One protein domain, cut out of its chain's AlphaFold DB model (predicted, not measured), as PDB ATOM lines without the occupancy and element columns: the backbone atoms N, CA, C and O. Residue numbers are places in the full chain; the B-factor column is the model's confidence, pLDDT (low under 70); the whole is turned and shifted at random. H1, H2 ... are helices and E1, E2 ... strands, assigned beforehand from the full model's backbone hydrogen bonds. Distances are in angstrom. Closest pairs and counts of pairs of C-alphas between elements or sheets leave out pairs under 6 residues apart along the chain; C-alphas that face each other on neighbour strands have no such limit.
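AT A GLANCE: This is residues 6 to 154 and 162 to 213 of the 696 residues of an uncharacterized protein of Ostreococcus lucimarinus (strain CCE9901) (UniProt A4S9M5). A six-stranded sheet has three helices, H2, H3 and H6, over one face and a single helix, H1, crossing the other. On the side of H3 and H6 away from the sheet packs the small hairpin E5 and E6, and beyond it the short helices H4 and H5 lengthen the body at one end. The printed part has 201 residues, with six named helices and eight named strands in the order E1 H1 E2 H2 E3 H3 E4 H4 E5 E6 H5 H6 E7 E8; the large sheet is mixed, E2 E1 E3 E4 E8 E7, and the class is mixed, helices and strands. The whole is compact, with a radius of gyration of the C-alphas of 16.5 A, yet elongated in outline, spanning 56 by 34 by 30 A.

HOW THE PARTS SIT: The large sheet runs, strand beside strand, E2, residues 50 to 53, E1, residues 6 to 10, E3, residues 80 to 85, E4, residues 112 to 118, E8, residues 191 to 196, and E7, residues 184 to 187. E2 and E1 are parallel, with N 7 and O 50 at 2.8 A. E1 and E3 are parallel, with N 8 and O 82 at 2.8 A, and so are E3 and E4, with N 83 and O 114 at 2.8 A. E4 and E8 are antiparallel, with N 115 and O 194 at 2.9 A. E7 and E8 form an antiparallel hairpin, with N 186 and O 193 at 2.8 A; these N and O pairs are within hydrogen-bond range. The sheet and its helices make three layers, helices on both faces: H2, residues 59 to 76, H3, residues 91 to 106, and H6, residues 162 to 181, on one face, and H1, residues 15 to 25, on the other. H3 lies over E3 and E4 at a height over the sheet of 8.8 A, along the strands. H2 lies over E1 at 9.5 A. H6 lies over E8 and only just over E7, on which 3 of its C-alphas fall. H1 runs only just across the strands, at 60.1 degrees to E1 on the local plane. E1, H1, E2 and E3, H3, E4 are strand-helix-strand units, two parallel neighbour strands with a helix between; E2, H2, E3 is a split unit, with E1 between its strands. The three crossovers are right-handed. H3 and H6 touch at a shallow tilt of 4 degrees, the same way; Ala 101 and Ile 181 have their closest C-alphas, 6.8 A apart. H2 and H3 touch at a steep tilt of 40 degrees, the closest C-alphas being those of Val 66 and Phe 103, 6.6 A. Farther out, E5, residues 134 to 137, and E6, residues 140 to 143, form an antiparallel hairpin, with N 135 and O 142 within hydrogen-bond range at 2.9 A. The closest C-alphas of H3 and E5 are those of Thr 94 and Ala 137, 5.4 A, and of H6 and E6 those of Ala 140 and Ala 177, 5.0 A. H5, residues 144 to 147, touches H6, with the C-alphas of Leu 147 and Ala 166 the closest at 4.5 A, and H4, residues 125 to 131, with those of Cys 128 and Ala 144 at 5.3 A. In H1, H2 and H3 every O i to N i+4 pair is within hydrogen-bond range; H6 has 15 of 16, H4 1 of 3 with 1 of 4 O i to N i+3 pairs, and H5 is too short for an i+4 pair.

IN THESE COORDINATES: E1 begins at C-alpha 6 (-49.701, -28.811, 55.698), and E8 ends at C-alpha 196 (-37.194, -26.811, 48.452). H6 measures 29.1 A, H2 25.5 A, H3 22.3 A, E4 20.3 A and H1 15.4 A.

THE WHOLE: The C-alphas of Ser 46 and Arg 152 are the two farthest apart, 57.0 A. Residues 155 to 161 are not printed; C-alphas 154 and 162 are 10.3 A apart across the cut. The link from H1 to E2 is long, 24 residues. Residues 211 to 212 pair antiparallel with residues 134 to 135 of E5. The mean pLDDT of the printed part is 78.3; 42 residues are under 70, among them 29 to 54.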
ATOM      1  N   HIS A   6     -48.610 -28.245  56.503       81.50
ATOM      2  CA  HIS A   6     -49.701 -28.811  55.698       81.50
ATOM      3  C   HIS A   6     -49.235 -30.114  55.047       81.50
ATOM      4  O   HIS A   6     -48.304 -30.093  54.247       81.50
ATOM      5  N   VAL A   7     -49.879 -31.246  55.346       82.06
ATOM      6  CA  VAL A   7     -49.508 -32.561  54.791       82.06
ATOM      7  C   VAL A   7     -50.544 -33.025  53.767       82.06
ATOM      8  O   VAL A   7     -51.684 -33.360  54.100       82.06
ATOM      9  N   VAL A   8     -50.132 -33.080  52.502       82.94
ATOM     10  CA  VAL A   8     -50.938 -33.476  51.345       82.94
ATOM     11  C   VAL A   8     -50.659 -34.937  51.000       82.94
ATOM     12  O   VAL A   8     -49.575 -35.289  50.542       82.94
ATOM     13  N   CYS A   9     -51.644 -35.806  51.226       81.94
ATOM     14  CA  CYS A   9     -51.485 -37.254  51.094       81.94
ATOM     15  C   CYS A   9     -52.068 -37.791  49.780       81.94
ATOM     16  O   CYS A   9     -53.272 -37.675  49.539       81.94
ATOM     17  N   PHE A  10     -51.239 -38.482  49.001       76.06
ATOM     18  CA  PHE A  10     -51.616 -39.277  47.837       76.06
ATOM     19  C   PHE A  10     -51.444 -40.772  48.154       76.06
ATOM     20  O   PHE A  10     -50.335 -41.264  48.343       76.06
ATOM     21  N   GLY A  11     -52.549 -41.520  48.225       64.69
ATOM     22  CA  GLY A  11     -52.527 -42.988  48.335       64.69
ATOM     23  C   GLY A  11     -52.113 -43.597  49.682       64.69
ATOM     24  O   GLY A  11     -52.213 -44.810  49.815       64.69
ATOM     25  N   ALA A  12     -51.690 -42.808  50.677       58.88
ATOM     26  CA  ALA A  12     -51.443 -43.319  52.028       58.88
ATOM     27  C   ALA A  12     -52.749 -43.846  52.652       58.88
ATOM     28  O   ALA A  12     -53.745 -43.118  52.722       58.88
ATOM     29  N   SER A  13     -52.730 -45.108  53.083       53.00
ATOM     30  CA  SER A  13     -53.901 -45.827  53.602       53.00
ATOM     31  C   SER A  13     -54.304 -45.379  55.004       53.00
ATOM     32  O   SER A  13     -55.494 -45.352  55.312       53.00
ATOM     33  N   ASP A  14     -53.330 -44.984  55.826       63.81
ATOM     34  CA  ASP A  14     -53.549 -44.600  57.220       63.81
ATOM     35  C   ASP A  14     -52.832 -43.280  57.590       63.81
ATOM     36  O   ASP A  14     -52.156 -42.630  56.781       63.81
ATOM     37  N   GLN A  15     -53.072 -42.795  58.804       62.72
ATOM     38  CA  GLN A  15     -52.580 -41.532  59.339       62.72
ATOM     39  C   GLN A  15     -51.165 -41.645  59.906       62.72
ATOM     40  O   GLN A  15     -50.345 -40.768  59.639       62.72
ATOM     41  N   ALA A  16     -50.867 -42.737  60.622       69.12
ATOM     42  CA  ALA A  16     -49.539 -42.992  61.181       69.12
ATOM     43  C   ALA A  16     -48.474 -43.087  60.074       69.12
ATOM     44  O   ALA A  16     -47.419 -42.464  60.171       69.12
ATOM     45  N   GLU A  17     -48.801 -43.776  58.977       73.38
ATOM     46  CA  GLU A  17     -47.970 -43.884  57.773       73.38
ATOM     47  C   GLU A  17     -47.635 -42.496  57.202       73.38
ATOM     48  O   GLU A  17     -46.468 -42.123  57.108       73.38
ATOM     49  N   ALA A  18     -48.649 -41.683  56.881       71.38
ATOM     50  CA  ALA A  18     -48.434 -40.352  56.309       71.38
ATOM     51  C   ALA A  18     -47.633 -39.407  57.221       71.38
ATOM     52  O   ALA A  18     -46.879 -38.570  56.724       71.38
ATOM     53  N   ARG A  19     -47.783 -39.549  58.541       72.25
ATOM     54  CA  ARG A  19     -47.042 -38.771  59.534       72.25
ATOM     55  C   ARG A  19     -45.578 -39.202  59.620       72.25
ATOM     56  O   ARG A  19     -44.714 -38.341  59.521       72.25
ATOM     57  N   ALA A  20     -45.288 -40.505  59.688       78.56
ATOM     58  CA  ALA A  20     -43.914 -41.016  59.646       78.56
ATOM     59  C   ALA A  20     -43.169 -40.541  58.383       78.56
ATOM     60  O   ALA A  20     -42.020 -40.104  58.450       78.56
ATOM     61  N   TRP A  21     -43.859 -40.542  57.240       82.75
ATOM     62  CA  TRP A  21     -43.360 -39.964  55.996       82.75
ATOM     63  C   TRP A  21     -43.096 -38.456  56.093       82.75
ATOM     64  O   TRP A  21     -42.020 -38.008  55.701       82.75
ATOM     65  N   ALA A  22     -44.024 -37.671  56.648       79.81
ATOM     66  CA  ALA A  22     -43.830 -36.233  56.829       79.81
ATOM     67  C   ALA A  22     -42.662 -35.902  57.775       79.81
ATOM     68  O   ALA A  22     -41.886 -35.001  57.469       79.81
ATOM     69  N   THR A  23     -42.471 -36.665  58.856       82.50
ATOM     70  CA  THR A  23     -41.340 -36.502  59.784       82.50
ATOM     71  C   THR A  23     -39.998 -36.890  59.139       82.50
ATOM     72  O   THR A  23     -38.990 -36.242  59.412       82.50
ATOM     73  N   ARG A  24     -39.950 -37.860  58.206       83.94
ATOM     74  CA  ARG A  24     -38.743 -38.088  57.373       83.94
ATOM     75  C   ARG A  24     -38.423 -36.867  56.492       83.94
ATOM     76  O   ARG A  24     -37.258 -36.501  56.339       83.94
ATOM     77  N   VAL A  25     -39.444 -36.198  55.946       83.62
ATOM     78  CA  VAL A  25     -39.253 -34.972  55.147       83.62
ATOM     79  C   VAL A  25     -38.871 -33.777  56.021       83.62
ATOM     80  O   VAL A  25     -37.967 -33.052  55.638       83.62
ATOM     81  N   PHE A  26     -39.465 -33.581  57.198       84.25
ATOM     82  CA  PHE A  26     -39.074 -32.545  58.160       84.25
ATOM     83  C   PHE A  26     -39.126 -33.109  59.593       84.25
ATOM     84  O   PHE A  26     -40.220 -33.201  60.155       84.25
ATOM     85  N   PRO A  27     -37.977 -33.435  60.223       79.75
ATOM     86  CA  PRO A  27     -37.934 -34.057  61.557       79.75
ATOM     87  C   PRO A  27     -38.609 -33.250  62.674       79.75
ATOM     88  O   PRO A  27     -38.990 -33.797  63.702       79.75
ATOM     89  N   GLU A  28     -38.771 -31.946  62.463       73.00
ATOM     90  CA  GLU A  28     -39.410 -31.008  63.388       73.00
ATOM     91  C   GLU A  28     -40.956 -31.075  63.365       73.00
ATOM     92  O   GLU A  28     -41.602 -30.441  64.199       73.00
ATOM     93  N   VAL A  29     -41.562 -31.817  62.427       68.56
ATOM     94  CA  VAL A  29     -43.016 -32.064  62.369       68.56
ATOM     95  C   VAL A  29     -43.358 -33.216  63.319       68.56
ATOM     96  O   VAL A  29     -43.047 -34.379  63.043       68.56
ATOM     97  N   GLY A  30     -43.951 -32.880  64.467       54.03
ATOM     98  CA  GLY A  30     -44.057 -33.773  65.624       54.03
ATOM     99  C   GLY A  30     -45.367 -34.560  65.801       54.03
ATOM    100  O   GLY A  30     -46.320 -34.478  65.038       54.03
ATOM    101  N   GLU A  31     -45.391 -35.350  66.872       45.56
ATOM    102  CA  GLU A  31     -46.440 -35.359  67.913       45.56
ATOM    103  C   GLU A  31     -47.798 -36.064  67.655       45.56
ATOM    104  O   GLU A  31     -47.958 -37.235  67.982       45.56
ATOM    105  N   THR A  32     -48.855 -35.345  67.239       37.06
ATOM    106  CA  THR A  32     -50.185 -35.639  67.834       37.06
ATOM    107  C   THR A  32     -51.451 -35.481  66.957       37.06
ATOM    108  O   THR A  32     -51.964 -34.391  66.714       37.06
ATOM    109  N   THR A  33     -52.061 -36.648  66.682       35.81
ATOM    110  CA  THR A  33     -53.523 -36.928  66.616       35.81
ATOM    111  C   THR A  33     -54.414 -36.353  65.488       35.81
ATOM    112  O   THR A  33     -54.882 -35.221  65.542       35.81
ATOM    113  N   THR A  34     -54.774 -37.247  64.558       31.91
ATOM    114  CA  THR A  34     -56.124 -37.567  64.017       31.91
ATOM    115  C   THR A  34     -57.145 -36.498  63.585       31.91
ATOM    116  O   THR A  34     -57.788 -35.860  64.412       31.91
ATOM    117  N   THR A  35     -57.511 -36.513  62.287       30.09
ATOM    118  CA  THR A  35     -58.889 -36.217  61.807       30.09
ATOM    119  C   THR A  35     -59.176 -36.758  60.391       30.09
ATOM    120  O   THR A  35     -58.268 -37.136  59.643       30.09
ATOM    121  N   THR A  36     -60.463 -36.829  60.023       32.28
ATOM    122  CA  THR A  36     -60.977 -37.413  58.764       32.28
ATOM    123  C   THR A  36     -61.051 -36.384  57.627       32.28
ATOM    124  O   THR A  36     -61.418 -35.233  57.833       32.28
ATOM    125  N   LEU A  37     -60.712 -36.801  56.402       40.44
ATOM    126  CA  LEU A  37     -60.445 -35.908  55.265       40.44
ATOM    127  C   LEU A  37     -61.674 -35.594  54.398       40.44
ATOM    128  O   LEU A  37     -62.352 -36.509  53.929       40.44
ATOM    129  N   THR A  38     -61.856 -34.315  54.046       43.47
ATOM    130  CA  THR A  38     -62.699 -33.880  52.914       43.47
ATOM    131  C   THR A  38     -61.862 -33.148  51.857       43.47
ATOM    132  O   THR A  38     -60.756 -32.691  52.125       43.47
ATOM    133  N   ARG A  39     -62.361 -33.086  50.616       51.16
ATOM    134  CA  ARG A  39     -61.601 -32.650  49.421       51.16
ATOM    135  C   ARG A  39     -61.228 -31.156  49.407       51.16
ATOM    136  O   ARG A  39     -60.402 -30.759  48.595       51.16
ATOM    137  N   THR A  40     -61.868 -30.339  50.246       50.41
ATOM    138  CA  THR A  40     -61.842 -28.862  50.178       50.41
ATOM    139  C   THR A  40     -61.705 -28.163  51.535       50.41
ATOM    140  O   THR A  40     -61.721 -26.935  51.577       50.41
ATOM    141  N   LYS A  41     -61.573 -28.902  52.644       53.69
ATOM    142  CA  LYS A  41     -61.301 -28.342  53.977       53.69
ATOM    143  C   LYS A  41     -60.220 -29.165  54.683       53.69
ATOM    144  O   LYS A  41     -60.288 -30.397  54.609       53.69
ATOM    145  N   PRO A  42     -59.254 -28.523  55.363       54.09
ATOM    146  CA  PRO A  42     -58.244 -29.236  56.126       54.09
ATOM    147  C   PRO A  42     -58.863 -29.947  57.328       54.09
ATOM    148  O   PRO A  42     -59.802 -29.459  57.956       54.09
ATOM    149  N   ALA A  43     -58.269 -31.081  57.671       57.16
ATOM    150  CA  ALA A  43     -58.345 -31.654  59.005       57.16
ATOM    151  C   ALA A  43     -57.255 -30.992  59.868       57.16
ATOM    152  O   ALA A  43     -56.075 -31.199  59.583       57.16
ATOM    153  N   GLU A  44     -57.635 -30.177  60.857       55.72
ATOM    154  CA  GLU A  44     -56.714 -29.621  61.863       55.72
ATOM    155  C   GLU A  44     -56.492 -30.661  62.968       55.72
ATOM    156  O   GLU A  44     -57.435 -31.065  63.652       55.72
ATOM    157  N   THR A  45     -55.254 -31.133  63.109       57.38
ATOM    158  CA  THR A  45     -54.859 -32.092  64.145       57.38
ATOM    159  C   THR A  45     -54.482 -31.376  65.443       57.38
ATOM    160  O   THR A  45     -54.242 -30.168  65.465       57.38
ATOM    161  N   SER A  46     -54.449 -32.111  66.560       48.91
ATOM    162  CA  SER A  46     -54.294 -31.528  67.911       48.91
ATOM    163  C   SER A  46     -52.971 -30.779  68.169       48.91
ATOM    164  O   SER A  46     -52.834 -30.093  69.180       48.91
ATOM    165  N   ASP A  47     -52.008 -30.902  67.260       52.16
ATOM    166  CA  ASP A  47     -50.701 -30.239  67.235       52.16
ATOM    167  C   ASP A  47     -50.655 -28.959  66.370       52.16
ATOM    168  O   ASP A  47     -49.658 -28.235  66.393       52.16
ATOM    169  N   GLY A  48     -51.714 -28.661  65.607       55.50
ATOM    170  CA  GLY A  48     -51.749 -27.574  64.622       55.50
ATOM    171  C   GLY A  48     -51.177 -27.934  63.244       55.50
ATOM    172  O   GLY A  48     -50.874 -27.032  62.460       55.50
ATOM    173  N   THR A  49     -51.010 -29.224  62.938       57.50
ATOM    174  CA  THR A  49     -50.760 -29.719  61.575       57.50
ATOM    175  C   THR A  49     -52.090 -29.797  60.799       57.50
ATOM    176  O   THR A  49     -53.157 -30.031  61.368       57.50
ATOM    177  N   TYR A  50     -52.062 -29.580  59.480       58.00
ATOM    178  CA  TYR A  50     -53.262 -29.575  58.629       58.00
ATOM    179  C   TYR A  50     -53.173 -30.646  57.537       58.00
ATOM    180  O   TYR A  50     -52.303 -30.581  56.664       58.00
ATOM    181  N   ARG A  51     -54.083 -31.627  57.527       62.19
ATOM    182  CA  ARG A  51     -54.045 -32.739  56.557       62.19
ATOM    183  C   ARG A  51     -55.010 -32.553  55.383       62.19
ATOM    184  O   ARG A  51     -56.161 -32.160  55.567       62.19
ATOM    185  N   TRP A  52     -54.552 -32.937  54.189       64.88
ATOM    186  CA  TRP A  52     -55.284 -32.861  52.919       64.88
ATOM    187  C   TRP A  52     -55.225 -34.190  52.149       64.88
ATOM    188  O   TRP A  52     -54.240 -34.929  52.232       64.88
ATOM    189  N   ARG A  53     -56.277 -34.501  51.376       68.25
ATOM    190  CA  ARG A  53     -56.356 -35.694  50.513       68.25
ATOM    191  C   ARG A  53     -56.189 -35.292  49.049       68.25
ATOM    192  O   ARG A  53     -57.077 -34.652  48.494       68.25
ATOM    193  N   GLY A  54     -55.100 -35.726  48.423       57.81
ATOM    194  CA  GLY A  54     -54.848 -35.495  47.004       57.81
ATOM    195  C   GLY A  54     -55.631 -36.447  46.099       57.81
ATOM    196  O   GLY A  54     -55.550 -37.669  46.244       57.81
ATOM    197  N   ASP A  55     -56.360 -35.896  45.125       70.56
ATOM    198  CA  ASP A  55     -56.950 -36.669  44.030       70.56
ATOM    199  C   ASP A  55     -56.009 -36.694  42.822       70.56
ATOM    200  O   ASP A  55     -55.999 -35.786  41.993       70.56
ATOM    201  N   HIS A  56     -55.249 -37.779  42.695       69.25
ATOM    202  CA  HIS A  56     -54.304 -37.967  41.598       69.25
ATOM    203  C   HIS A  56     -54.957 -38.031  40.203       69.25
ATOM    204  O   HIS A  56     -54.281 -37.787  39.199       69.25
ATOM    205  N   LYS A  57     -56.256 -38.362  40.116       74.50
ATOM    206  CA  LYS A  57     -56.940 -38.634  38.842       74.50
ATOM    207  C   LYS A  57     -57.318 -37.360  38.090       74.50
ATOM    208  O   LYS A  57     -57.329 -37.369  36.862       74.50
ATOM    209  N   SER A  58     -57.583 -36.258  38.794       79.81
ATOM    210  CA  SER A  58     -58.062 -35.008  38.194       79.81
ATOM    211  C   SER A  58     -57.076 -33.852  38.374       79.81
ATOM    212  O   SER A  58     -56.822 -33.396  39.488       79.81
ATOM    213  N   ALA A  59     -56.584 -33.305  37.255       84.12
ATOM    214  CA  ALA A  59     -55.776 -32.080  37.253       84.12
ATOM    215  C   ALA A  59     -56.530 -30.894  37.882       84.12
ATOM    216  O   ALA A  59     -55.948 -30.119  38.635       84.12
ATOM    217  N   ARG A  60     -57.842 -30.781  37.620       84.19
ATOM    218  CA  ARG A  60     -58.700 -29.719  38.171       84.19
ATOM    219  C   ARG A  60     -58.805 -29.805  39.694       84.19
ATOM    220  O   ARG A  60     -58.758 -28.775  40.355       84.19
ATOM    221  N   GLU A  61     -58.932 -31.010  40.247       81.75
ATOM    222  CA  GLU A  61     -59.007 -31.191  41.701       81.75
ATOM    223  C   GLU A  61     -57.643 -30.968  42.365       81.75
ATOM    224  O   GLU A  61     -57.589 -30.366  43.433       81.75
ATOM    225  N   CYS A  62     -56.536 -31.340  41.708       82.62
ATOM    226  CA  CYS A  62     -55.193 -30.973  42.170       82.62
ATOM    227  C   CYS A  62     -54.982 -29.448  42.203       82.62
ATOM    228  O   CYS A  62     -54.468 -28.953  43.201       82.62
ATOM    229  N   ARG A  63     -55.416 -28.696  41.177       87.44
ATOM    230  CA  ARG A  63     -55.334 -27.217  41.170       87.44
ATOM    231  C   ARG A  63     -56.117 -26.592  42.325       87.44
ATOM    232  O   ARG A  63     -55.519 -25.895  43.135       87.44
ATOM    233  N   LYS A  64     -57.400 -26.944  42.481       84.56
ATOM    234  CA  LYS A  64     -58.236 -26.485  43.610       84.56
ATOM    235  C   LYS A  64     -57.619 -26.795  44.974       84.56
ATOM    236  O   LYS A  64     -57.715 -25.995  45.897       84.56
ATOM    237  N   MET A  65     -57.018 -27.977  45.121       85.44
ATOM    238  CA  MET A  65     -56.340 -28.372  46.354       85.44
ATOM    239  C   MET A  65     -55.088 -27.522  46.600       85.44
ATOM    240  O   MET A  65     -54.879 -27.097  47.730       85.44
ATOM    241  N   VAL A  66     -54.277 -27.247  45.571       87.31
ATOM    242  CA  VAL A  66     -53.118 -26.349  45.689       87.31
ATOM    243  C   VAL A  66     -53.569 -24.939  46.073       87.31
ATOM    244  O   VAL A  66     -53.048 -24.390  47.036       87.31
ATOM    245  N   GLU A  67     -54.585 -24.390  45.405       88.56
ATOM    246  CA  GLU A  67     -55.193 -23.090  45.732       88.56
ATOM    247  C   GLU A  67     -55.670 -23.030  47.195       88.56
ATOM    248  O   GLU A  67     -55.309 -22.109  47.930       88.56
ATOM    249  N   ALA A  68     -56.427 -24.039  47.646       82.94
ATOM    250  CA  ALA A  68     -56.954 -24.112  49.008       82.94
ATOM    251  C   ALA A  68     -55.851 -24.255  50.072       82.94
ATOM    252  O   ALA A  68     -55.911 -23.597  51.110       82.94
ATOM    253  N   VAL A  69     -54.824 -25.073  49.814       83.56
ATOM    254  CA  VAL A  69     -53.661 -25.211  50.704       83.56
ATOM    255  C   VAL A  69     -52.872 -23.903  50.761       83.56
ATOM    256  O   VAL A  69     -52.522 -23.475  51.854       83.56
ATOM    257  N   CYS A  70     -52.628 -23.231  49.631       86.56
ATOM    258  CA  CYS A  70     -51.917 -21.949  49.604       86.56
ATOM    259  C   CYS A  70     -52.664 -20.855  50.382       86.56
ATOM    260  O   CYS A  70     -52.046 -20.137  51.168       86.56
ATOM    261  N   ALA A  71     -53.987 -20.754  50.216       83.62
ATOM    262  CA  ALA A  71     -54.813 -19.826  50.988       83.62
ATOM    263  C   ALA A  71     -54.746 -20.115  52.500       83.62
ATOM    264  O   ALA A  71     -54.620 -19.193  53.307       83.62
ATOM    265  N   GLU A  72     -54.769 -21.392  52.890       80.56
ATOM    266  CA  GLU A  72     -54.712 -21.789  54.297       80.56
ATOM    267  C   GLU A  72     -53.316 -21.606  54.916       80.56
ATOM    268  O   GLU A  72     -53.210 -21.178  56.065       80.56
ATOM    269  N   VAL A  73     -52.238 -21.849  54.163       81.56
ATOM    270  CA  VAL A  73     -50.852 -21.565  54.581       81.56
ATOM    271  C   VAL A  73     -50.692 -20.081  54.924       81.56
ATOM    272  O   VAL A  73     -50.146 -19.750  55.978       81.56
ATOM    273  N   LEU A  74     -51.240 -19.193  54.085       82.25
ATOM    274  CA  LEU A  74     -51.269 -17.749  54.336       82.25
ATOM    275  C   LEU A  74     -52.129 -17.394  55.560       82.25
ATOM    276  O   LEU A  74     -51.701 -16.596  56.390       82.25
ATOM    277  N   ARG A  75     -53.314 -18.006  55.715       79.56
ATOM    278  CA  ARG A  75     -54.221 -17.767  56.856       79.56
ATOM    279  C   ARG A  75     -53.620 -18.192  58.200       79.56
ATOM    280  O   ARG A  75     -53.867 -17.557  59.221       79.56
ATOM    281  N   THR A  76     -52.886 -19.301  58.213       74.50
ATOM    282  CA  THR A  76     -52.367 -19.946  59.431       74.50
ATOM    283  C   THR A  76     -50.943 -19.516  59.791       74.50
ATOM    284  O   THR A  76     -50.445 -19.917  60.848       74.50
ATOM    285  N   SER A  77     -50.308 -18.704  58.933       76.56
ATOM    286  CA  SER A  77     -48.885 -18.339  58.975       76.56
ATOM    287  C   SER A  77     -47.962 -19.561  59.049       76.56
ATOM    288  O   SER A  77     -46.944 -19.556  59.742       76.56
ATOM    289  N   THR A  78     -48.343 -20.637  58.359       73.38
ATOM    290  CA  THR A  78     -47.605 -21.898  58.387       73.38
ATOM    291  C   THR A  78     -46.360 -21.817  57.506       73.38
ATOM    292  O   THR A  78     -46.408 -21.342  56.375       73.38
ATOM    293  N   THR A  79     -45.225 -22.309  58.003       81.56
ATOM    294  CA  THR A  79     -43.942 -22.239  57.290       81.56
ATOM    295  C   THR A  79     -43.621 -23.478  56.462       81.56
ATOM    296  O   THR A  79     -42.605 -23.457  55.775       81.56
ATOM    297  N   ARG A  80     -44.432 -24.552  56.499       86.38
ATOM    298  CA  ARG A  80     -44.114 -25.823  55.815       86.38
ATOM    299  C   ARG A  80     -45.283 -26.498  55.100       86.38
ATOM    300  O   ARG A  80     -46.401 -26.550  55.613       86.38
ATOM    301  N   VAL A  81     -44.996 -27.105  53.949       87.88
ATOM    302  CA  VAL A  81     -45.928 -27.949  53.178       87.88
ATOM    303  C   VAL A  81     -45.225 -29.238  52.750       87.88
ATOM    304  O   VAL A  81     -44.103 -29.196  52.256       87.88
ATOM    305  N   VAL A  82     -45.871 -30.393  52.918       88.88
ATOM    306  CA  VAL A  82     -45.312 -31.713  52.586       88.88
ATOM    307  C   VAL A  82     -46.258 -32.488  51.680       88.88
ATOM    308  O   VAL A  82     -47.419 -32.695  52.024       88.88
ATOM    309  N   VAL A  83     -45.755 -32.986  50.554       89.69
ATOM    310  CA  VAL A  83     -46.456 -33.941  49.685       89.69
ATOM    311  C   VAL A  83     -45.985 -35.359  50.012       89.69
ATOM    312  O   VAL A  83     -44.794 -35.641  49.962       89.69
ATOM    313  N   VAL A  84     -46.901 -36.273  50.332       87.44
ATOM    314  CA  VAL A  84     -46.583 -37.673  50.670       87.44
ATOM    315  C   VAL A  84     -47.264 -38.626  49.693       87.44
ATOM    316  O   VAL A  84     -48.483 -38.585  49.532       87.44
ATOM    317  N   CYS A  85     -46.488 -39.523  49.086       87.50
ATOM    318  CA  CYS A  85     -46.938 -40.532  48.131       87.50
ATOM    319  C   CYS A  85     -46.334 -41.903  48.482       87.50
ATOM    320  O   CYS A  85     -45.329 -42.325  47.916       87.50
ATOM    321  N   ALA A  86     -46.950 -42.596  49.444       74.88
ATOM    322  CA  ALA A  86     -46.355 -43.767  50.097       74.88
ATOM    323  C   ALA A  86     -46.475 -45.097  49.325       74.88
ATOM    324  O   ALA A  86     -45.733 -46.023  49.629       74.88
ATOM    325  N   ARG A  87     -47.431 -45.225  48.390       69.00
ATOM    326  CA  ARG A  87     -47.800 -46.504  47.724       69.00
ATOM    327  C   ARG A  87     -48.504 -46.337  46.368       69.00
ATOM    328  O   ARG A  87     -49.102 -47.276  45.845       69.00
ATOM    329  N   LEU A  88     -48.512 -45.127  45.805       74.44
ATOM    330  CA  LEU A  88     -49.341 -44.809  44.642       74.44
ATOM    331  C   LEU A  88     -48.596 -45.107  43.329       74.44
ATOM    332  O   LEU A  88     -47.712 -44.353  42.926       74.44
ATOM    333  N   GLY A  89     -48.974 -46.202  42.666       72.94
ATOM    334  CA  GLY A  89     -48.428 -46.594  41.363       72.94
ATOM    335  C   GLY A  89     -48.989 -45.805  40.171       72.94
ATOM    336  O   GLY A  89     -49.978 -45.070  40.264       72.94
ATOM    337  N   GLY A  90     -48.358 -46.005  39.016       81.50
ATOM    338  CA  GLY A  90     -48.722 -45.412  37.739       81.50
ATOM    339  C   GLY A  90     -48.587 -43.889  37.723       81.50
ATOM    340  O   GLY A  90     -47.774 -43.297  38.428       81.50
ATOM    341  N   THR A  91     -49.437 -43.226  36.938       82.12
ATOM    342  CA  THR A  91     -49.430 -41.762  36.750       82.12
ATOM    343  C   THR A  91     -49.733 -40.952  38.020       82.12
ATOM    344  O   THR A  91     -49.622 -39.725  38.018       82.12
ATOM    345  N   GLY A  92     -50.087 -41.612  39.126       85.25
ATOM    346  CA  GLY A  92     -50.268 -40.973  40.423       85.25
ATOM    347  C   GLY A  92     -48.975 -40.400  41.009       85.25
ATOM    348  O   GLY A  92     -48.999 -39.291  41.545       85.25
ATOM    349  N   THR A  93     -47.843 -41.089  40.827       87.44
ATOM    350  CA  THR A  93     -46.501 -40.608  41.213       87.44
ATOM    351  C   THR A  93     -46.162 -39.294  40.497       87.44
ATOM    352  O   THR A  93     -45.695 -38.323  41.101       87.44
ATOM    353  N   THR A  94     -46.508 -39.222  39.209       89.44
ATOM    354  CA  THR A  94     -46.358 -38.025  38.374       89.44
ATOM    355  C   THR A  94     -47.215 -36.877  38.890       89.44
ATOM    356  O   THR A  94     -46.737 -35.749  38.979       89.44
ATOM    357  N   ARG A  95     -48.462 -37.141  39.309       88.88
ATOM    358  CA  ARG A  95     -49.330 -36.089  39.860       88.88
ATOM    359  C   ARG A  95     -48.845 -35.569  41.218       88.88
ATOM    360  O   ARG A  95     -48.932 -34.364  41.452       88.88
ATOM    361  N   ALA A  96     -48.297 -36.424  42.083       89.06
ATOM    362  CA  ALA A  96     -47.661 -35.984  43.328       89.06
ATOM    363  C   ALA A  96     -46.453 -35.066  43.046       89.06
ATOM    364  O   ALA A  96     -46.332 -33.999  43.644       89.06
ATOM    365  N   THR A  97     -45.632 -35.421  42.054       90.94
ATOM    366  CA  THR A  97     -44.481 -34.617  41.598       90.94
ATOM    367  C   THR A  97     -44.910 -33.258  41.030       90.94
ATOM    368  O   THR A  97     -44.382 -32.221  41.428       90.94
ATOM    369  N   GLN A  98     -45.939 -33.236  40.175       91.44
ATOM    370  CA  GLN A  98     -46.555 -31.998  39.675       91.44
ATOM    371  C   GLN A  98     -47.145 -31.132  40.795       91.44
ATOM    372  O   GLN A  98     -47.058 -29.910  40.743       91.44
ATOM    373  N   THR A  99     -47.709 -31.751  41.833       90.69
ATOM    374  CA  THR A  99     -48.258 -31.038  42.997       90.69
ATOM    375  C   THR A  99     -47.151 -30.375  43.824       90.69
ATOM    376  O   THR A  99     -47.304 -29.229  44.237       90.69
ATOM    377  N   PHE A 100     -46.017 -31.051  44.028       91.94
ATOM    378  CA  PHE A 100     -44.845 -30.467  44.688       91.94
ATOM    379  C   PHE A 100     -44.284 -29.266  43.909       91.94
ATOM    380  O   PHE A 100     -44.074 -28.203  44.492       91.94
ATOM    381  N   ALA A 101     -44.153 -29.387  42.584       91.44
ATOM    382  CA  ALA A 101     -43.768 -28.268  41.722       91.44
ATOM    383  C   ALA A 101     -44.771 -27.099  41.776       91.44
ATOM    384  O   ALA A 101     -44.368 -25.937  41.838       91.44
ATOM    385  N   ALA A 102     -46.074 -27.397  41.802       91.62
ATOM    386  CA  ALA A 102     -47.127 -26.394  41.927       91.62
ATOM    387  C   ALA A 102     -47.030 -25.621  43.249       91.62
ATOM    388  O   ALA A 102     -47.098 -24.394  43.235       91.62
ATOM    389  N   PHE A 103     -46.783 -26.302  44.372       90.88
ATOM    390  CA  PHE A 103     -46.533 -25.636  45.652       90.88
ATOM    391  C   PHE A 103     -45.271 -24.769  45.625       90.88
ATOM    392  O   PHE A 103     -45.331 -23.620  46.056       90.88
ATOM    393  N   ARG A 104     -44.164 -25.262  45.052       89.81
ATOM    394  CA  ARG A 104     -42.916 -24.487  44.922       89.81
ATOM    395  C   ARG A 104     -43.067 -23.235  44.038       89.81
ATOM    396  O   ARG A 104     -42.355 -22.256  44.245       89.81
ATOM    397  N   SER A 105     -43.986 -23.252  43.070       89.50
ATOM    398  CA  SER A 105     -44.296 -22.103  42.203       89.50
ATOM    399  C   SER A 105     -45.315 -21.132  42.825       89.50
ATOM    400  O   SER A 105     -45.179 -19.911  42.693       89.50
ATOM    401  N   ALA A 106     -46.323 -21.643  43.537       88.94
ATOM    402  CA  ALA A 106     -47.422 -20.840  44.079       88.94
ATOM    403  C   ALA A 106     -47.117 -20.182  45.436       88.94
ATOM    404  O   ALA A 106     -47.613 -19.085  45.699       88.94
ATOM    405  N   LEU A 107     -46.334 -20.828  46.306       87.88
ATOM    406  CA  LEU A 107     -46.117 -20.355  47.676       87.88
ATOM    407  C   LEU A 107     -45.102 -19.192  47.760       87.88
ATOM    408  O   LEU A 107     -44.217 -19.066  46.906       87.88
ATOM    409  N   PRO A 108     -45.204 -18.324  48.788       82.88
ATOM    410  CA  PRO A 108     -44.234 -17.254  49.019       82.88
ATOM    411  C   PRO A 108     -42.828 -17.781  49.333       82.88
ATOM    412  O   PRO A 108     -42.659 -18.870  49.884       82.88
ATOM    413  N   LYS A 109     -41.805 -16.955  49.070       80.88
ATOM    414  CA  LYS A 109     -40.437 -17.223  49.540       80.88
ATOM    415  C   LYS A 109     -40.430 -17.365  51.068       80.88
ATOM    416  O   LYS A 109     -40.972 -16.508  51.761       80.88
ATOM    417  N   GLY A 110     -39.773 -18.409  51.574       80.44
ATOM    418  CA  GLY A 110     -39.638 -18.672  53.011       80.44
ATOM    419  C   GLY A 110     -40.568 -19.754  53.573       80.44
ATOM    420  O   GLY A 110     -40.393 -20.114  54.734       80.44
ATOM    421  N   VAL A 111     -41.489 -20.298  52.769       86.44
ATOM    422  CA  VAL A 111     -42.220 -21.535  53.091       86.44
ATOM    423  C   VAL A 111     -41.412 -22.733  52.579       86.44
ATOM    424  O   VAL A 111     -41.136 -22.815  51.384       86.44
ATOM    425  N   ASP A 112     -41.035 -23.661  53.460       89.88
ATOM    426  CA  ASP A 112     -40.350 -24.895  53.065       89.88
ATOM    427  C   ASP A 112     -41.371 -25.877  52.459       89.88
ATOM    428  O   ASP A 112     -42.322 -26.307  53.116       89.88
ATOM    429  N   VAL A 113     -41.163 -26.277  51.209       92.25
ATOM    430  CA  VAL A 113     -41.949 -27.307  50.527       92.25
ATOM    431  C   VAL A 113     -41.132 -28.594  50.482       92.25
ATOM    432  O   VAL A 113     -39.959 -28.587  50.117       92.25
ATOM    433  N   GLY A 114     -41.736 -29.725  50.828       92.75
ATOM    434  CA  GLY A 114     -41.090 -31.031  50.775       92.75
ATOM    435  C   GLY A 114     -41.938 -32.088  50.078       92.75
ATOM    436  O   GLY A 114     -43.161 -31.961  49.981       92.75
ATOM    437  N   ILE A 115     -41.292 -33.148  49.603       92.56
ATOM    438  CA  ILE A 115     -41.953 -34.319  49.027       92.56
ATOM    439  C   ILE A 115     -41.296 -35.613  49.508       92.56
ATOM    440  O   ILE A 115     -40.075 -35.696  49.623       92.56
ATOM    441  N   ALA A 116     -42.126 -36.621  49.764       91.38
ATOM    442  CA  ALA A 116     -41.737 -38.013  49.921       91.38
ATOM    443  C   ALA A 116     -42.470 -38.879  48.887       91.38
ATOM    444  O   ALA A 116     -43.706 -38.931  48.885       91.38
ATOM    445  N   LEU A 117     -41.715 -39.578  48.040       90.50
ATOM    446  CA  LEU A 117     -42.210 -40.615  47.136       90.50
ATOM    447  C   LEU A 117     -41.608 -41.964  47.538       90.50
ATOM    448  O   LEU A 117     -40.392 -42.083  47.654       90.50
ATOM    449  N   ALA A 118     -42.439 -42.989  47.690       88.81
ATOM    450  CA  ALA A 118     -41.977 -44.375  47.652       88.81
ATOM    451  C   ALA A 118     -42.037 -44.913  46.214       88.81
ATOM    452  O   ALA A 118     -42.911 -44.499  45.439       88.81
ATOM    453  N   ARG A 119     -41.177 -45.882  45.880       89.00
ATOM    454  CA  ARG A 119     -41.240 -46.619  44.617       89.00
ATOM    455  C   ARG A 119     -42.597 -47.316  44.508       89.00
ATOM    456  O   ARG A 119     -42.958 -48.169  45.315       89.00
ATOM    457  N   GLY A 120     -43.360 -46.926  43.492       83.81
ATOM    458  CA  GLY A 120     -44.629 -47.541  43.121       83.81
ATOM    459  C   GLY A 120     -44.530 -48.197  41.748       83.81
ATOM    460  O   GLY A 120     -43.711 -47.794  40.924       83.81
ATOM    461  N   ALA A 121     -45.405 -49.172  41.489       86.62
ATOM    462  CA  ALA A 121     -45.484 -49.854  40.198       86.62
ATOM    463  C   ALA A 121     -45.594 -48.862  39.025       86.62
ATOM    464  O   ALA A 121     -46.298 -47.852  39.120       86.62
ATOM    465  N   ALA A 122     -44.937 -49.164  37.906       88.81
ATOM    466  CA  ALA A 122     -44.998 -48.347  36.698       88.81
ATOM    467  C   ALA A 122     -46.393 -48.392  36.021       88.81
ATOM    468  O   ALA A 122     -47.198 -49.291  36.284       88.81
ATOM    469  N   PRO A 123     -46.726 -47.434  35.132       86.75
ATOM    470  CA  PRO A 123     -47.909 -47.530  34.275       86.75
ATOM    471  C   PRO A 123     -47.830 -48.761  33.355       86.75
ATOM    472  O   PRO A 123     -46.838 -48.936  32.659       86.75
ATOM    473  N   THR A 124     -48.883 -49.582  33.300       83.12
ATOM    474  CA  THR A 124     -48.815 -50.933  32.705       83.12
ATOM    475  C   THR A 124     -48.347 -50.984  31.244       83.12
ATOM    476  O   THR A 124     -48.800 -50.212  30.386       83.12
ATOM    477  N   LYS A 125     -47.519 -51.990  30.921       81.69
ATOM    478  CA  LYS A 125     -46.974 -52.261  29.575       81.69
ATOM    479  C   LYS A 125     -48.019 -52.190  28.456       81.69
ATOM    480  O   LYS A 125     -47.791 -51.576  27.414       81.69
ATOM    481  N   ALA A 126     -49.192 -52.784  28.683       76.75
ATOM    482  CA  ALA A 126     -50.276 -52.860  27.703       76.75
ATOM    483  C   ALA A 126     -50.969 -51.513  27.412       76.75
ATOM    484  O   ALA A 126     -51.637 -51.397  26.381       76.75
ATOM    485  N   SER A 127     -50.849 -50.522  28.300       70.31
ATOM    486  CA  SER A 127     -51.292 -49.138  28.063       70.31
ATOM    487  C   SER A 127     -50.178 -48.327  27.392       70.31
ATOM    488  O   SER A 127     -50.390 -47.675  26.371       70.31
ATOM    489  N   CYS A 128     -48.957 -48.472  27.912       73.25
ATOM    490  CA  CYS A 128     -47.734 -47.827  27.442       73.25
ATOM    491  C   CYS A 128     -47.425 -48.078  25.956       73.25
ATOM    492  O   CYS A 128     -47.271 -47.129  25.185       73.25
ATOM    493  N   LEU A 129     -47.360 -49.349  25.538       69.00
ATOM    494  CA  LEU A 129     -46.891 -49.723  24.196       69.00
ATOM    495  C   LEU A 129     -47.921 -49.503  23.082       69.00
ATOM    496  O   LEU A 129     -47.534 -49.321  21.931       69.00
ATOM    497  N   ARG A 130     -49.226 -49.498  23.388       65.62
ATOM    498  CA  ARG A 130     -50.269 -49.279  22.367       65.62
ATOM    499  C   ARG A 130     -50.358 -47.831  21.890       65.62
ATOM    500  O   ARG A 130     -50.782 -47.608  20.763       65.62
ATOM    501  N   ALA A 131     -49.979 -46.871  22.731       57.72
ATOM    502  CA  ALA A 131     -50.189 -45.448  22.469       57.72
ATOM    503  C   ALA A 131     -48.892 -44.615  22.377       57.72
ATOM    504  O   ALA A 131     -48.976 -43.405  22.184       57.72
ATOM    505  N   ASN A 132     -47.707 -45.241  22.486       72.56
ATOM    506  CA  ASN A 132     -46.389 -44.576  22.441       72.56
ATOM    507  C   ASN A 132     -46.317 -43.321  23.333       72.56
ATOM    508  O   ASN A 132     -45.855 -42.254  22.920       72.56
ATOM    509  N   LEU A 133     -46.832 -43.452  24.558       81.81
ATOM    510  CA  LEU A 133     -47.050 -42.324  25.460       81.81
ATOM    511  C   LEU A 133     -45.736 -41.708  25.952       81.81
ATOM    512  O   LEU A 133     -44.744 -42.403  26.183       81.81
ATOM    513  N   LEU A 134     -45.776 -40.401  26.189       84.31
ATOM    514  CA  LEU A 134     -44.745 -39.654  26.901       84.31
ATOM    515  C   LEU A 134     -45.338 -39.120  28.205       84.31
ATOM    516  O   LEU A 134     -46.302 -38.361  28.162       84.31
ATOM    517  N   PHE A 135     -44.810 -39.544  29.354       86.69
ATOM    518  CA  PHE A 135     -45.293 -39.123  30.674       86.69
ATOM    519  C   PHE A 135     -44.625 -37.812  31.109       86.69
ATOM    520  O   PHE A 135     -43.401 -37.734  31.083       86.69
ATOM    521  N   ASN A 136     -45.389 -36.805  31.548       85.12
ATOM    522  CA  ASN A 136     -44.852 -35.476  31.892       85.12
ATOM    523  C   ASN A 136     -44.664 -35.277  33.406       85.12
ATOM    524  O   ASN A 136     -45.607 -34.926  34.122       85.12
ATOM    525  N   ALA A 137     -43.430 -35.411  33.888       81.25
ATOM    526  CA  ALA A 137     -43.029 -35.105  35.259       81.25
ATOM    527  C   ALA A 137     -42.522 -33.649  35.381       81.25
ATOM    528  O   ALA A 137     -41.402 -33.392  35.815       81.25
ATOM    529  N   VAL A 138     -43.378 -32.683  35.017       78.50
ATOM    530  CA  VAL A 138     -43.142 -31.221  35.080       78.50
ATOM    531  C   VAL A 138     -42.032 -30.726  34.144       78.50
ATOM    532  O   VAL A 138     -42.323 -30.157  33.096       78.50
ATOM    533  N   VAL A 139     -40.774 -30.917  34.547       74.50
ATOM    534  CA  VAL A 139     -39.556 -30.436  33.870       74.50
ATOM    535  C   VAL A 139     -38.767 -31.564  33.206       74.50
ATOM    536  O   VAL A 139     -37.879 -31.305  32.405       74.50
ATOM    537  N   ALA A 140     -39.103 -32.816  33.520       78.75
ATOM    538  CA  ALA A 140     -38.606 -34.001  32.839       78.75
ATOM    539  C   ALA A 140     -39.787 -34.806  32.284       78.75
ATOM    540  O   ALA A 140     -40.920 -34.708  32.769       78.75
ATOM    541  N   ARG A 141     -39.532 -35.623  31.266       85.88
ATOM    542  CA  ARG A 141     -40.526 -36.490  30.637       85.88
ATOM    543  C   ARG A 141     -39.983 -37.911  30.516       85.88
ATOM    544  O   ARG A 141     -38.804 -38.131  30.263       85.88
ATOM    545  N   CYS A 142     -40.856 -38.899  30.674       86.31
ATOM    546  CA  CYS A 142     -40.508 -40.314  30.576       86.31
ATOM    547  C   CYS A 142     -41.208 -40.946  29.361       86.31
ATOM    548  O   CYS A 142     -42.420 -41.177  29.399       86.31
ATOM    549  N   PRO A 143     -40.487 -41.227  28.261       85.38
ATOM    550  CA  PRO A 143     -41.004 -42.042  27.166       85.38
ATOM    551  C   PRO A 143     -41.386 -43.452  27.639       85.38
ATOM    552  O   PRO A 143     -40.550 -44.166  28.191       85.38
ATOM    553  N   ALA A 144     -42.604 -43.911  27.339       83.88
ATOM    554  CA  ALA A 144     -43.107 -45.235  27.729       83.88
ATOM    555  C   ALA A 144     -42.194 -46.404  27.297       83.88
ATOM    556  O   ALA A 144     -42.082 -47.411  28.001       83.88
ATOM    557  N   ARG A 145     -41.480 -46.246  26.174       78.50
ATOM    558  CA  ARG A 145     -40.469 -47.197  25.677       78.50
ATOM    559  C   ARG A 145     -39.248 -47.373  26.593       78.50
ATOM    560  O   ARG A 145     -38.594 -48.400  26.528       78.50
ATOM    561  N   ARG A 146     -38.929 -46.401  27.459       80.31
ATOM    562  CA  ARG A 146     -37.836 -46.534  28.445       80.31
ATOM    563  C   ARG A 146     -38.253 -47.425  29.617       80.31
ATOM    564  O   ARG A 146     -37.425 -48.148  30.156       80.31
ATOM    565  N   LEU A 147     -39.545 -47.437  29.958       83.50
ATOM    566  CA  LEU A 147     -40.109 -48.368  30.941       83.50
ATOM    567  C   LEU A 147     -40.135 -49.797  30.387       83.50
ATOM    568  O   LEU A 147     -39.705 -50.724  31.070       83.50
ATOM    569  N   TYR A 148     -40.562 -49.967  29.132       82.88
ATOM    570  CA  TYR A 148     -40.676 -51.271  28.466       82.88
ATOM    571  C   TYR A 148     -39.946 -51.275  27.111       82.88
ATOM    572  O   TYR A 148     -40.604 -51.168  26.071       82.88
ATOM    573  N   PRO A 149     -38.606 -51.393  27.109       74.56
ATOM    574  CA  PRO A 149     -37.816 -51.451  25.886       74.56
ATOM    575  C   PRO A 149     -38.078 -52.750  25.116       74.56
ATOM    576  O   PRO A 149     -38.494 -53.773  25.669       74.56
ATOM    577  N   SER A 150     -37.811 -52.725  23.813       70.00
ATOM    578  CA  SER A 150     -37.901 -53.906  22.958       70.00
ATOM    579  C   SER A 150     -36.877 -54.979  23.358       70.00
ATOM    580  O   SER A 150     -35.781 -54.673  23.824       70.00
ATOM    581  N   ARG A 151     -37.178 -56.263  23.095       64.31
ATOM    582  CA  ARG A 151     -36.238 -57.376  23.359       64.31
ATOM    583  C   ARG A 151     -34.855 -57.170  22.721       64.31
ATOM    584  O   ARG A 151     -33.862 -57.597  23.287       64.31
ATOM    585  N   ARG A 152     -34.775 -56.476  21.577       59.47
ATOM    586  CA  ARG A 152     -33.501 -56.158  20.900       59.47
ATOM    587  C   ARG A 152     -32.644 -55.132  21.647       59.47
ATOM    588  O   ARG A 152     -31.448 -55.078  21.395       59.47
ATOM    589  N   ALA A 153     -33.242 -54.326  22.522       59.12
ATOM    590  CA  ALA A 153     -32.547 -53.359  23.367       59.12
ATOM    591  C   ALA A 153     -32.202 -53.912  24.768       59.12
ATOM    592  O   ALA A 153     -31.439 -53.278  25.485       59.12
ATOM    593  N   ARG A 154     -32.711 -55.099  25.150       59.47
ATOM    594  CA  ARG A 154     -32.425 -55.786  26.433       59.47
ATOM    595  C   ARG A 154     -31.120 -56.610  26.429       59.47
ATOM    596  O   ARG A 154     -31.002 -57.569  27.187       59.47
ATOM    597  N   GLU A 162     -39.752 -57.749  34.124       82.62
ATOM    598  CA  GLU A 162     -40.011 -56.561  33.314       82.62
ATOM    599  C   GLU A 162     -40.726 -55.439  34.065       82.62
ATOM    600  O   GLU A 162     -40.491 -54.274  33.724       82.62
ATOM    601  N   GLU A 163     -41.586 -55.773  35.027       85.44
ATOM    602  CA  GLU A 163     -42.372 -54.821  35.809       85.44
ATOM    603  C   GLU A 163     -41.545 -54.251  36.966       85.44
ATOM    604  O   GLU A 163     -41.632 -53.049  37.226       85.44
ATOM    605  N   GLU A 164     -40.664 -55.040  37.592       87.50
ATOM    606  CA  GLU A 164     -39.716 -54.507  38.583       87.50
ATOM    607  C   GLU A 164     -38.709 -53.555  37.921       87.50
ATOM    608  O   GLU A 164     -38.530 -52.420  38.366       87.50
ATOM    609  N   ARG A 165     -38.136 -53.927  36.772       87.56
ATOM    610  CA  ARG A 165     -37.264 -53.033  35.991       87.56
ATOM    611  C   ARG A 165     -37.978 -51.738  35.577       87.56
ATOM    612  O   ARG A 165     -37.396 -50.646  35.643       87.56
ATOM    613  N   ALA A 166     -39.245 -51.839  35.161       89.31
ATOM    614  CA  ALA A 166     -40.078 -50.685  34.836       89.31
ATOM    615  C   ALA A 166     -40.353 -49.815  36.075       89.31
ATOM    616  O   ALA A 166     -40.230 -48.596  35.982       89.31
ATOM    617  N   SER A 167     -40.642 -50.419  37.230       89.88
ATOM    618  CA  SER A 167     -40.814 -49.763  38.536       89.88
ATOM    619  C   SER A 167     -39.557 -48.984  38.948       89.88
ATOM    620  O   SER A 167     -39.624 -47.785  39.233       89.88
ATOM    621  N   ARG A 168     -38.373 -49.613  38.866       89.88
ATOM    622  CA  ARG A 168     -37.074 -48.967  39.141       89.88
ATOM    623  C   ARG A 168     -36.800 -47.802  38.185       89.88
ATOM    624  O   ARG A 168     -36.341 -46.748  38.618       89.88
ATOM    625  N   THR A 169     -37.124 -47.944  36.899       88.94
ATOM    626  CA  THR A 169     -36.967 -46.855  35.913       88.94
ATOM    627  C   THR A 169     -37.967 -45.720  36.150       88.94
ATOM    628  O   THR A 169     -37.597 -44.550  36.072       88.94
ATOM    629  N   TRP A 170     -39.213 -46.041  36.502       90.00
ATOM    630  CA  TRP A 170     -40.253 -45.067  36.832       90.00
ATOM    631  C   TRP A 170     -39.850 -44.202  38.030       90.00
ATOM    632  O   TRP A 170     -39.956 -42.978  37.951       90.00
ATOM    633  N   HIS A 171     -39.317 -44.813  39.093       89.94
ATOM    634  CA  HIS A 171     -38.782 -44.097  40.258       89.94
ATOM    635  C   HIS A 171     -37.633 -43.155  39.873       89.94
ATOM    636  O   HIS A 171     -37.712 -41.960  40.154       89.94
ATOM    637  N   ARG A 172     -36.627 -43.648  39.130       89.00
ATOM    638  CA  ARG A 172     -35.473 -42.842  38.677       89.00
ATOM    639  C   ARG A 172     -35.878 -41.609  37.865       89.00
ATOM    640  O   ARG A 172     -35.294 -40.548  38.057       89.00
ATOM    641  N   GLU A 173     -36.879 -41.704  36.985       87.88
ATOM    642  CA  GLU A 173     -37.334 -40.532  36.219       87.88
ATOM    643  C   GLU A 173     -38.066 -39.493  37.087       87.88
ATOM    644  O   GLU A 173     -37.963 -38.299  36.810       87.88
ATOM    645  N   HIS A 174     -38.749 -39.906  38.162       89.88
ATOM    646  CA  HIS A 174     -39.335 -38.964  39.125       89.88
ATOM    647  C   HIS A 174     -38.272 -38.357  40.050       89.88
ATOM    648  O   HIS A 174     -38.323 -37.156  40.306       89.88
ATOM    649  N   ALA A 175     -37.271 -39.134  40.475       89.75
ATOM    650  CA  ALA A 175     -36.098 -38.628  41.191       89.75
ATOM    651  C   ALA A 175     -35.343 -37.577  40.363       89.75
ATOM    652  O   ALA A 175     -35.080 -36.477  40.844       89.75
ATOM    653  N   ARG A 176     -35.102 -37.866  39.078       87.31
ATOM    654  CA  ARG A 176     -34.530 -36.934  38.096       87.31
ATOM    655  C   ARG A 176     -35.372 -35.664  37.941       87.31
ATOM    656  O   ARG A 176     -34.820 -34.568  37.988       87.31
ATOM    657  N   ALA A 177     -36.689 -35.797  37.766       87.88
ATOM    658  CA  ALA A 177     -37.595 -34.653  37.679       87.88
ATOM    659  C   ALA A 177     -37.498 -33.763  38.924       87.88
ATOM    660  O   ALA A 177     -37.392 -32.546  38.809       87.88
ATOM    661  N   ILE A 178     -37.494 -34.383  40.108       90.12
ATOM    662  CA  ILE A 178     -37.449 -33.707  41.405       90.12
ATOM    663  C   ILE A 178     -36.089 -33.055  41.667       90.12
ATOM    664  O   ILE A 178     -36.069 -31.946  42.185       90.12
ATOM    665  N   ALA A 179     -34.977 -33.657  41.244       89.06
ATOM    666  CA  ALA A 179     -33.639 -33.073  41.374       89.06
ATOM    667  C   ALA A 179     -33.459 -31.751  40.606       89.06
ATOM    668  O   ALA A 179     -32.666 -30.914  41.022       89.06
ATOM    669  N   ILE A 180     -34.225 -31.523  39.534       84.62
ATOM    670  CA  ILE A 180     -34.250 -30.234  38.820       84.62
ATOM    671  C   ILE A 180     -35.056 -29.175  39.606       84.62
ATOM    672  O   ILE A 180     -34.804 -27.978  39.484       84.62
ATOM    673  N   ILE A 181     -36.030 -29.596  40.426       86.06
ATOM    674  CA  ILE A 181     -36.978 -28.714  41.133       86.06
ATOM    675  C   ILE A 181     -36.859 -28.745  42.664       86.06
ATOM    676  O   ILE A 181     -37.751 -28.218  43.332       86.06
ATOM    677  N   ALA A 182     -35.783 -29.281  43.231       89.50
ATOM    678  CA  ALA A 182     -35.546 -29.318  44.670       89.50
ATOM    679  C   ALA A 182     -34.139 -28.829  45.021       89.50
ATOM    680  O   ALA A 182     -33.197 -29.019  44.259       89.50
ATOM    681  N   ASP A 183     -34.003 -28.228  46.200       88.94
ATOM    682  CA  ASP A 183     -32.736 -27.670  46.686       88.94
ATOM    683  C   ASP A 183     -31.885 -28.757  47.380       88.94
ATOM    684  O   ASP A 183     -30.664 -28.648  47.476       88.94
ATOM    685  N   ARG A 184     -32.531 -29.830  47.862       90.00
ATOM    686  CA  ARG A 184     -31.902 -31.043  48.404       90.00
ATOM    687  C   ARG A 184     -32.741 -32.269  48.054       90.00
ATOM    688  O   ARG A 184     -33.961 -32.236  48.219       90.00
ATOM    689  N   VAL A 185     -32.074 -33.347  47.643       91.81
ATOM    690  CA  VAL A 185     -32.674 -34.649  47.321       91.81
ATOM    691  C   VAL A 185     -31.881 -35.769  47.991       91.81
ATOM    692  O   VAL A 185     -30.652 -35.743  47.997       91.81
ATOM    693  N   GLU A 186     -32.597 -36.743  48.536       93.12
ATOM    694  CA  GLU A 186     -32.100 -37.988  49.118       93.12
ATOM    695  C   GLU A 186     -32.887 -39.135  48.464       93.12
ATOM    696  O   GLU A 186     -34.114 -39.149  48.539       93.12
ATOM    697  N   ASP A 187     -32.202 -40.060  47.788       91.88
ATOM    698  CA  ASP A 187     -32.805 -41.221  47.115       91.88
ATOM    699  C   ASP A 187     -32.050 -42.489  47.532       91.88
ATOM    700  O   ASP A 187     -30.838 -42.574  47.330       91.88
ATOM    701  N   ASP A 188     -32.752 -43.457  48.126       88.88
ATOM    702  CA  ASP A 188     -32.207 -44.785  48.453       88.88
ATOM    703  C   ASP A 188     -32.598 -45.863  47.416       88.88
ATOM    704  O   ASP A 188     -32.179 -47.016  47.520       88.88
ATOM    705  N   GLY A 189     -33.349 -45.485  46.371       83.88
ATOM    706  CA  GLY A 189     -33.816 -46.358  45.291       83.88
ATOM    707  C   GLY A 189     -35.190 -46.994  45.538       83.88
ATOM    708  O   GLY A 189     -35.878 -47.343  44.570       83.88
ATOM    709  N   ASP A 190     -35.618 -47.096  46.799       85.81
ATOM    710  CA  ASP A 190     -36.987 -47.442  47.211       85.81
ATOM    711  C   ASP A 190     -37.771 -46.189  47.641       85.81
ATOM    712  O   ASP A 190     -39.004 -46.159  47.582       85.81
ATOM    713  N   VAL A 191     -37.068 -45.147  48.085       88.94
ATOM    714  CA  VAL A 191     -37.605 -43.941  48.703       88.94
ATOM    715  C   VAL A 191     -36.834 -42.708  48.254       88.94
ATOM    716  O   VAL A 191     -35.624 -42.606  48.426       88.94
ATOM    717  N   LEU A 192     -37.586 -41.718  47.779       91.62
ATOM    718  CA  LEU A 192     -37.112 -40.387  47.437       91.62
ATOM    719  C   LEU A 192     -37.690 -39.362  48.419       91.62
ATOM    720  O   LEU A 192     -38.910 -39.229  48.548       91.62
ATOM    721  N   ILE A 193     -36.818 -38.593  49.065       93.69
ATOM    722  CA  ILE A 193     -37.158 -37.444  49.907       93.69
ATOM    723  C   ILE A 193     -36.503 -36.204  49.308       93.69
ATOM    724  O   ILE A 193     -35.307 -36.192  49.033       93.69
ATOM    725  N   ALA A 194     -37.270 -35.132  49.127       93.81
ATOM    726  CA  ALA A 194     -36.739 -33.873  48.622       93.81
ATOM    727  C   ALA A 194     -37.341 -32.655  49.323       93.81
ATOM    728  O   ALA A 194     -38.454 -32.704  49.855       93.81
ATOM    729  N   ARG A 195     -36.582 -31.557  49.332       93.50
ATOM    730  CA  ARG A 195     -36.919 -30.291  49.997       93.50
ATOM    731  C   ARG A 195     -36.581 -29.113  49.089       93.50
ATOM    732  O   ARG A 195     -35.563 -29.135  48.402       93.50
ATOM    733  N   ALA A 196     -37.406 -28.078  49.129       90.25
ATOM    734  CA  ALA A 196     -37.194 -26.811  48.452       90.25
ATOM    735  C   ALA A 196     -37.696 -25.650  49.317       90.25
ATOM    736  O   ALA A 196     -38.742 -25.751  49.951       90.25
ATOM    737  N   ARG A 197     -36.968 -24.538  49.320       85.25
ATOM    738  CA  ARG A 197     -37.291 -23.307  50.053       85.25
ATOM    739  C   ARG A 197     -37.329 -22.087  49.140       85.25
ATOM    740  O   ARG A 197     -38.052 -21.126  49.412       85.25
ATOM    741  N   GLU A 198     -36.565 -22.113  48.050       81.19
ATOM    742  CA  GLU A 198     -36.650 -21.065  47.038       81.19
ATOM    743  C   GLU A 198     -37.859 -21.270  46.123       81.19
ATOM    744  O   GLU A 198     -38.144 -22.386  45.681       81.19
ATOM    745  N   ARG A 199     -38.557 -20.173  45.811       78.31
ATOM    746  CA  ARG A 199     -39.685 -20.170  44.874       78.31
ATOM    747  C   ARG A 199     -39.186 -20.472  43.462       78.31
ATOM    748  O   ARG A 199     -38.315 -19.767  42.959       78.31
ATOM    749  N   LEU A 200     -39.776 -21.474  42.821       79.56
ATOM    750  CA  LEU A 200     -39.431 -21.874  41.459       79.56
ATOM    751  C   LEU A 200     -40.235 -21.072  40.438       79.56
ATOM    752  O   LEU A 200     -41.453 -20.951  40.559       79.56
ATOM    753  N   VAL A 201     -39.557 -20.578  39.406       76.69
ATOM    754  CA  VAL A 201     -40.201 -20.069  38.193       76.69
ATOM    755  C   VAL A 201     -40.347 -21.244  37.226       76.69
ATOM    756  O   VAL A 201     -39.359 -21.891  36.890       76.69
ATOM    757  N   ILE A 202     -41.583 -21.545  36.828       74.00
ATOM    758  CA  ILE A 202     -41.908 -22.514  35.774       74.00
ATOM    759  C   ILE A 202     -42.625 -21.738  34.677       74.00
ATOM    760  O   ILE A 202     -43.584 -21.021  34.969       74.00
ATOM    761  N   ASP A 203     -42.199 -21.922  33.431       67.50
ATOM    762  CA  ASP A 203     -42.939 -21.426  32.275       67.50
ATOM    763  C   ASP A 203     -44.207 -22.273  32.082       67.50
ATOM    764  O   ASP A 203     -44.162 -23.433  31.665       67.50
ATOM    765  N   GLY A 204     -45.357 -21.693  32.429       76.12
ATOM    766  CA  GLY A 204     -46.672 -22.329  32.323       76.12
ATOM    767  C   GLY A 204     -47.157 -23.035  33.597       76.12
ATOM    768  O   GLY A 204     -46.683 -22.797  34.705       76.12
ATOM    769  N   ASP A 205     -48.178 -23.881  33.441       83.31
ATOM    770  CA  ASP A 205     -48.847 -24.574  34.550       83.31
ATOM    771  C   ASP A 205     -48.048 -25.812  35.014       83.31
ATOM    772  O   ASP A 205     -47.869 -26.742  34.221       83.31
ATOM    773  N   PRO A 206     -47.626 -25.901  36.292       86.25
ATOM    774  CA  PRO A 206     -46.939 -27.081  36.823       86.25
ATOM    775  C   PRO A 206     -47.810 -28.355  36.828       86.25
ATOM    776  O   PRO A 206     -47.282 -29.467  36.800       86.25
ATOM    777  N   ILE A 207     -49.145 -28.225  36.832       87.69
ATOM    778  CA  ILE A 207     -50.109 -29.339  36.801       87.69
ATOM    779  C   ILE A 207     -50.505 -29.642  35.347       87.69
ATOM    780  O   ILE A 207     -51.640 -29.439  34.897       87.69
ATOM    781  N   GLN A 208     -49.523 -30.164  34.613       84.81
ATOM    782  CA  GLN A 208     -49.601 -30.507  33.191       84.81
ATOM    783  C   GLN A 208     -50.505 -31.730  32.899       84.81
ATOM    784  O   GLN A 208     -50.957 -32.460  33.797       84.81
ATOM    785  N   ARG A 209     -50.756 -32.009  31.608       84.69
ATOM    786  CA  ARG A 209     -51.305 -33.308  31.159       84.69
ATOM    787  C   ARG A 209     -50.342 -34.426  31.573       84.69
ATOM    788  O   ARG A 209     -49.139 -34.265  31.422       84.69
ATOM    789  N   LEU A 210     -50.860 -35.543  32.092       84.88
ATOM    790  CA  LEU A 210     -50.028 -36.654  32.597       84.88
ATOM    791  C   LEU A 210     -49.279 -37.392  31.486       84.88
ATOM    792  O   LEU A 210     -48.189 -37.903  31.724       84.88
ATOM    793  N   THR A 211     -49.881 -37.459  30.301       85.31
ATOM    794  CA  THR A 211     -49.387 -38.188  29.132       85.31
ATOM    795  C   THR A 211     -49.640 -37.383  27.869       85.31
ATOM    796  O   THR A 211     -50.710 -36.788  27.750       85.31
ATOM    797  N   LEU A 212     -48.710 -37.445  26.918       81.75
ATOM    798  CA  LEU A 212     -48.869 -36.941  25.554       81.75
ATOM    799  C   LEU A 212     -48.902 -38.111  24.565       81.75
ATOM    800  O   LEU A 212     -48.065 -39.017  24.626       81.75
ATOM    801  N   SER A 213     -49.851 -38.075  23.635       82.56
ATOM    802  CA  SER A 213     -49.893 -38.921  22.440       82.56
ATOM    803  C   SER A 213     -48.796 -38.538  21.439       82.56
ATOM    804  O   SER A 213     -48.193 -37.471  21.539       82.56
TER     805      SER A 213